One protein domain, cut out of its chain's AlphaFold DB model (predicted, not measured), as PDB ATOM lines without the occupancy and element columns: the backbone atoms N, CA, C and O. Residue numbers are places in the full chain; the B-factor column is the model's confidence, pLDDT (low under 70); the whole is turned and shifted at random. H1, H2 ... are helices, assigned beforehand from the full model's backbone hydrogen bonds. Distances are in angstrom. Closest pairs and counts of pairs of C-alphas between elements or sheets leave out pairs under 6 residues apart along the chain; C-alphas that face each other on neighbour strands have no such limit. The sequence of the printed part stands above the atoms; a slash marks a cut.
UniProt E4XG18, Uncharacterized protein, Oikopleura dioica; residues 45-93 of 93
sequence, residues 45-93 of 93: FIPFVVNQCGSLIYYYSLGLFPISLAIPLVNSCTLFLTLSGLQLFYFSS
ATOM      1  N   PHE A  45     -44.434 -43.129   1.494       94.56
ATOM      2  CA  PHE A  45     -43.962 -43.538   0.177       94.56
ATOM      3  C   PHE A  45     -44.232 -42.493  -0.910       94.56
ATOM      4  O   PHE A  45     -43.336 -42.184  -1.693       94.56
ATOM      5  N   ILE A  46     -45.429 -41.895  -0.939       94.88
ATOM      6  CA  ILE A  46     -45.760 -40.857  -1.926       94.88
ATOM      7  C   ILE A  46     -44.846 -39.629  -1.750       94.88
ATOM      8  O   ILE A  46     -44.188 -39.241  -2.721       94.88
ATOM      9  N   PRO A  47     -44.708 -39.045  -0.537       94.81
ATOM     10  CA  PRO A  47     -43.731 -37.986  -0.295       94.81
ATOM     11  C   PRO A  47     -42.298 -38.378  -0.647       94.81
ATOM     12  O   PRO A  47     -41.557 -37.551  -1.170       94.81
ATOM     13  N   PHE A  48     -41.905 -39.630  -0.403       96.38
ATOM     14  CA  PHE A  48     -40.569 -40.117  -0.732       96.38
ATOM     15  C   PHE A  48     -40.307 -40.078  -2.237       96.38
ATOM     16  O   PHE A  48     -39.285 -39.541  -2.659       96.38
ATOM     17  N   VAL A  49     -41.240 -40.566  -3.058       97.44
ATOM     18  CA  VAL A  49     -41.109 -40.529  -4.523       97.44
ATOM     19  C   VAL A  49     -40.996 -39.088  -5.027       97.44
ATOM     20  O   VAL A  49     -40.090 -38.779  -5.802       97.44
ATOM     21  N   VAL A  50     -41.851 -38.184  -4.543       96.81
ATOM     22  CA  VAL A  50     -41.798 -36.758  -4.917       96.81
ATOM     23  C   VAL A  50     -40.464 -36.126  -4.507       96.81
ATOM     24  O   VAL A  50     -39.859 -35.386  -5.285       96.81
ATOM     25  N   ASN A  51     -39.960 -36.455  -3.315       97.12
ATOM     26  CA  ASN A  51     -38.661 -35.990  -2.835       97.12
ATOM     27  C   ASN A  51     -37.514 -36.454  -3.756       97.12
ATOM     28  O   ASN A  51     -36.667 -35.640  -4.130       97.12
ATOM     29  N   GLN A  52     -37.539 -37.718  -4.205       97.62
ATOM     30  CA  GLN A  52     -36.559 -38.253  -5.159       97.62
ATOM     31  C   GLN A  52     -36.628 -37.562  -6.527       97.62
ATOM     32  O   GLN A  52     -35.587 -37.245  -7.103       97.62
ATOM     33  N   CYS A  53     -37.824 -37.247  -7.034       97.69
ATOM     34  CA  CYS A  53     -37.959 -36.431  -8.245       97.69
ATOM     35  C   CYS A  53     -37.311 -35.047  -8.069       97.69
ATOM     36  O   CYS A  53     -36.628 -34.569  -8.974       97.69
ATOM     37  N   GLY A  54     -37.466 -34.433  -6.891       97.00
ATOM     38  CA  GLY A  54     -36.789 -33.183  -6.540       97.00
ATOM     39  C   GLY A  54     -35.266 -33.311  -6.636       97.00
ATOM     40  O   GLY A  54     -34.618 -32.463  -7.244       97.00
ATOM     41  N   SER A  55     -34.700 -34.412  -6.141       97.31
ATOM     42  CA  SER A  55     -33.260 -34.688  -6.225       97.31
ATOM     43  C   SER A  55     -32.754 -34.808  -7.666       97.31
ATOM     44  O   SER A  55     -31.691 -34.273  -7.981       97.31
ATOM     45  N   LEU A  56     -33.521 -35.437  -8.564       97.81
ATOM     46  CA  LEU A  56     -33.168 -35.516  -9.988       97.81
ATOM     47  C   LEU A  56     -33.149 -34.129 -10.648       97.81
ATOM     48  O   LEU A  56     -32.188 -33.781 -11.338       97.81
ATOM     49  N   ILE A  57     -34.179 -33.314 -10.399       96.88
ATOM     50  CA  ILE A  57     -34.266 -31.939 -10.918       96.88
ATOM     51  C   ILE A  57     -33.125 -31.082 -10.355       96.88
ATOM     52  O   ILE A  57     -32.529 -30.284 -11.083       96.88
ATOM     53  N   TYR A  58     -32.798 -31.252  -9.075       96.94
ATOM     54  CA  TYR A  58     -31.711 -30.534  -8.425       96.94
ATOM     55  C   TYR A  58     -30.360 -30.885  -9.037       96.94
ATOM     56  O   TYR A  58     -29.617 -29.984  -9.419       96.94
ATOM     57  N   TYR A  59     -30.075 -32.177  -9.206       96.75
ATOM     58  CA  TYR A  59     -28.832 -32.639  -9.813       96.75
ATOM     59  C   TYR A  59     -28.660 -32.094 -11.234       96.75
ATOM     60  O   TYR A  59     -27.607 -31.556 -11.569       96.75
ATOM     61  N   TYR A  60     -29.725 -32.128 -12.038       96.56
ATOM     62  CA  TYR A  60     -29.731 -31.499 -13.356       96.56
ATOM     63  C   TYR A  60     -29.470 -29.983 -13.279       96.56
ATOM     64  O   TYR A  60     -28.681 -29.436 -14.048       96.56
ATOM     65  N   SER A  61     -30.080 -29.297 -12.310       95.50
ATOM     66  CA  SER A  61     -29.924 -27.850 -12.120       95.50
ATOM     67  C   SER A  61     -28.510 -27.443 -11.697       95.50
ATOM     68  O   SER A  61     -28.066 -26.357 -12.065       95.50
ATOM     69  N   LEU A  62     -27.780 -28.297 -10.973       95.81
ATOM     70  CA  LEU A  62     -26.377 -28.051 -10.617       95.81
ATOM     71  C   LEU A  62     -25.448 -28.021 -11.840       95.81
ATOM     72  O   LEU A  62     -24.399 -27.389 -11.782       95.81
ATOM     73  N   GLY A  63     -25.842 -28.643 -12.956       95.81
ATOM     74  CA  GLY A  63     -25.142 -28.509 -14.237       95.81
ATOM     75  C   GLY A  63     -25.423 -27.188 -14.967       95.81
ATOM     76  O   GLY A  63     -24.718 -26.858 -15.916       95.81
ATOM     77  N   LEU A  64     -26.444 -26.433 -14.541       93.75
ATOM     78  CA  LEU A  64     -26.912 -25.209 -15.206       93.75
ATOM     79  C   LEU A  64     -26.601 -23.923 -14.430       93.75
ATOM     80  O   LEU A  64     -26.569 -22.847 -15.027       93.75
ATOM     81  N   PHE A  65     -26.410 -24.005 -13.112       94.94
ATOM     82  CA  PHE A  65     -26.202 -22.845 -12.240       94.94
ATOM     83  C   PHE A  65     -24.980 -23.037 -11.335       94.94
ATOM     84  O   PHE A  65     -24.688 -24.165 -10.939       94.94
ATOM     85  N   PRO A  66     -24.290 -21.950 -10.934       95.31
ATOM     86  CA  PRO A  66     -23.190 -22.039  -9.982       95.31
ATOM     87  C   PRO A  66     -23.634 -22.698  -8.675       95.31
ATOM     88  O   PRO A  66     -24.597 -22.266  -8.039       95.31
ATOM     89  N   ILE A  67     -22.886 -23.713  -8.245       94.44
ATOM     90  CA  ILE A  67     -23.163 -24.489  -7.028       94.44
ATOM     91  C   ILE A  67     -23.227 -23.578  -5.789       94.44
ATOM     92  O   ILE A  67     -24.097 -23.748  -4.933       94.44
ATOM     93  N   SER A  68     -22.360 -22.560  -5.736       96.00
ATOM     94  CA  SER A  68     -22.312 -21.545  -4.674       96.00
ATOM     95  C   SER A  68     -23.581 -20.696  -4.561       96.00
ATOM     96  O   SER A  68     -23.813 -20.106  -3.511       96.00
ATOM     97  N   LEU A  69     -24.410 -20.645  -5.607       94.31
ATOM     98  CA  LEU A  69     -25.704 -19.964  -5.607       94.31
ATOM     99  C   LEU A  69     -26.859 -20.954  -5.436       94.31
ATOM    100  O   LEU A  69     -27.788 -20.695  -4.673       94.31
ATOM    101  N   ALA A  70     -26.801 -22.094  -6.127       94.94
ATOM    102  CA  ALA A  70     -27.866 -23.088  -6.115       94.94
ATOM    103  C   ALA A  70     -28.079 -23.708  -4.725       94.94
ATOM    104  O   ALA A  70     -29.222 -23.778  -4.273       94.94
ATOM    105  N   ILE A  71     -26.999 -24.095  -4.027       95.44
ATOM    106  CA  ILE A  71     -27.093 -24.722  -2.697       95.44
ATOM    107  C   ILE A  71     -27.756 -23.776  -1.680       95.44
ATOM    108  O   ILE A  71     -28.760 -24.174  -1.081       95.44
ATOM    109  N   PRO A  72     -27.258 -22.537  -1.452       96.44
ATOM    110  CA  PRO A  72     -27.838 -21.673  -0.424       96.44
ATOM    111  C   PRO A  72     -29.280 -21.280  -0.736       96.44
ATOM    112  O   PRO A  72     -30.107 -21.233   0.175       96.44
ATOM    113  N   LEU A  73     -29.598 -21.044  -2.013       95.81
ATOM    114  CA  LEU A  73     -30.938 -20.653  -2.441       95.81
ATOM    115  C   LEU A  73     -31.944 -21.783  -2.208       95.81
ATOM    116  O   LEU A  73     -32.957 -21.571  -1.541       95.81
ATOM    117  N   VAL A  74     -31.643 -22.994  -2.691       96.81
ATOM    118  CA  VAL A  74     -32.552 -24.136  -2.538       96.81
ATOM    119  C   VAL A  74     -32.769 -24.472  -1.072       96.81
ATOM    120  O   VAL A  74     -33.916 -24.660  -0.666       96.81
ATOM    121  N   ASN A  75     -31.705 -24.516  -0.266       95.69
ATOM    122  CA  ASN A  75     -31.812 -24.848   1.153       95.69
ATOM    123  C   ASN A  75     -32.624 -23.806   1.932       95.69
ATOM    124  O   ASN A  75     -33.488 -24.180   2.724       95.69
ATOM    125  N   SER A  76     -32.406 -22.512   1.672       96.88
ATOM    126  CA  SER A  76     -33.141 -21.434   2.350       96.88
ATOM    127  C   SER A  76     -34.637 -21.486   2.034       96.88
ATOM    128  O   SER A  76     -35.468 -21.469   2.943       96.88
ATOM    129  N   CYS A  77     -34.997 -21.627   0.753       95.56
ATOM    130  CA  CYS A  77     -36.394 -21.753   0.339       95.56
ATOM    131  C   CYS A  77     -37.036 -23.045   0.867       95.56
ATOM    132  O   CYS A  77     -38.165 -23.011   1.350       95.56
ATOM    133  N   THR A  78     -36.313 -24.169   0.834       96.25
ATOM    134  CA  THR A  78     -36.784 -25.453   1.382       96.25
ATOM    135  C   THR A  78     -37.110 -25.330   2.863       96.25
ATOM    136  O   THR A  78     -38.159 -25.802   3.299       96.25
ATOM    137  N   LEU A  79     -36.239 -24.685   3.645       94.62
ATOM    138  CA  LEU A  79     -36.442 -24.495   5.079       94.62
ATOM    139  C   LEU A  79     -37.675 -23.634   5.354       94.62
ATOM    140  O   LEU A  79     -38.521 -24.022   6.157       94.62
ATOM    141  N   PHE A  80     -37.819 -22.514   4.646       95.12
ATOM    142  CA  PHE A  80     -38.998 -21.657   4.757       95.12
ATOM    143  C   PHE A  80     -40.302 -22.423   4.465       95.12
ATOM    144  O   PHE A  80     -41.271 -22.352   5.225       95.12
ATOM    145  N   LEU A  81     -40.312 -23.215   3.393       93.25
ATOM    146  CA  LEU A  81     -41.460 -24.034   2.999       93.25
ATOM    147  C   LEU A  81     -41.735 -25.179   3.984       93.25
ATOM    148  O   LEU A  81     -42.887 -25.455   4.302       93.25
ATOM    149  N   THR A  82     -40.687 -25.801   4.524       92.12
ATOM    150  CA  THR A  82     -40.809 -26.854   5.544       92.12
ATOM    151  C   THR A  82     -41.461 -26.310   6.810       92.12
ATOM    152  O   THR A  82     -42.364 -26.940   7.355       92.12
ATOM    153  N   LEU A  83     -41.028 -25.135   7.280       90.88
ATOM    154  CA  LEU A  83     -41.562 -24.517   8.496       90.88
ATOM    155  C   LEU A  83     -43.013 -24.060   8.324       90.88
ATOM    156  O   LEU A  83     -43.841 -24.328   9.192       90.88
ATOM    157  N   SER A  84     -43.337 -23.425   7.196       86.75
ATOM    158  CA  SER A  84     -44.716 -23.011   6.895       86.75
ATOM    159  C   SER A  84     -45.654 -24.210   6.709       86.75
ATOM    160  O   SER A  84     -46.757 -24.225   7.256       86.75
ATOM    161  N   GLY A  85     -45.206 -25.259   6.014       79.44
ATOM    162  CA  GLY A  85     -45.958 -26.507   5.861       79.44
ATOM    163  C   GLY A  85     -46.173 -27.252   7.183       79.44
ATOM    164  O   GLY A  85     -47.256 -27.781   7.418       79.44
ATOM    165  N   LEU A  86     -45.182 -27.247   8.085       76.94
ATOM    166  CA  LEU A  86     -45.297 -27.817   9.434       76.94
ATOM    167  C   LEU A  86     -46.400 -27.158  10.262       76.94
ATOM    168  O   LEU A  86     -47.143 -27.866  10.938       76.94
ATOM    169  N   GLN A  87     -46.522 -25.829  10.204       63.16
ATOM    170  CA  GLN A  87     -47.598 -25.117  10.897       63.16
ATOM    171  C   GLN A  87     -48.967 -25.606  10.408       63.16
ATOM    172  O   GLN A  87     -49.809 -25.968  11.222       63.16
ATOM    173  N   LEU A  88     -49.168 -25.710   9.091       62.78
ATOM    174  CA  LEU A  88     -50.418 -26.207   8.501       62.78
ATOM    175  C   LEU A  88     -50.700 -27.680   8.847       62.78
ATOM    176  O   LEU A  88     -51.842 -28.046   9.125       62.78
ATOM    177  N   PHE A  89     -49.668 -28.526   8.871       66.31
ATOM    178  CA  PHE A  89     -49.797 -29.935   9.245       66.31
ATOM    179  C   PHE A  89     -50.259 -30.103  10.703       66.31
ATOM    180  O   PHE A  89     -51.176 -30.878  10.962       66.31
ATOM    181  N   TYR A  90     -49.702 -29.327  11.640       62.47
ATOM    182  CA  TYR A  90     -50.120 -29.341  13.050       62.47
ATOM    183  C   TYR A  90     -51.562 -28.868  13.276       62.47
ATOM    184  O   TYR A  90     -52.196 -29.321  14.218       62.47
ATOM    185  N   PHE A  91     -52.088 -27.973  12.437       58.53
ATOM    186  CA  PHE A  91     -53.488 -27.538  12.535       58.53
ATOM    187  C   PHE A  91     -54.490 -28.529  11.922       58.53
ATOM    188  O   PHE A  91     -55.689 -28.384  12.146       58.53
ATOM    189  N   SER A  92     -54.028 -29.502  11.132       55.03
ATOM    190  CA  SER A  92     -54.882 -30.466  10.418       55.03
ATOM    191  C   SER A  92     -54.825 -31.896  10.969       55.03
ATOM    192  O   SER A  92     -55.587 -32.742  10.504       55.03
ATOM    193  N   SER A  93     -53.940 -32.155  11.941       54.75
ATOM    194  CA  SER A  93     -53.724 -33.453  12.605       54.75
ATOM    195  C   SER A  93     -54.230 -33.425  14.040       54.75
ATOM    196  O   SER A  93     -54.737 -34.473  14.492       54.75
TER     197      SER A  93
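Overview. This is residues 45 to 93 of the 93 residues of an uncharacterized protein of Oikopleura dioica (UniProt E4XG18). Two helices, H1 and then the longer H2, make a narrow open V, joined at its point by a tight link and spreading toward the first and last printed residues. The printed part has 49 residues, two named helices and no named strand, and its class is all helix. It is loose, with a radius of gyration of the C-alphas of 13.3 A, and flat, spanning 39 by 23 by 8 A.

Arrangement. H1, residues 45 to 62, and H2, residues 67 to 92, are close but not clearly touching, with the C-alphas of Leu 62 and Ala 70 the closest at 6.9 A. They run opposite ways at a shallow tilt of 21 degrees. Every O i to N i+4 pair is within hydrogen-bond range in H1, and 21 of 22 in H2.

Along the chain. H1 begins at C-alpha 45 (-43.962, -43.538, 0.177) and is 25.8 A long. H2, 36.7 A long, ends at C-alpha 92 (-54.882, -30.466, 10.418).

Size, cuts and confidence. The C-alphas farthest apart, those of Pro 66 and Ser 93, are 39.7 A apart. The printed part has no cut. Residues 87 to 93 have pLDDT under 70.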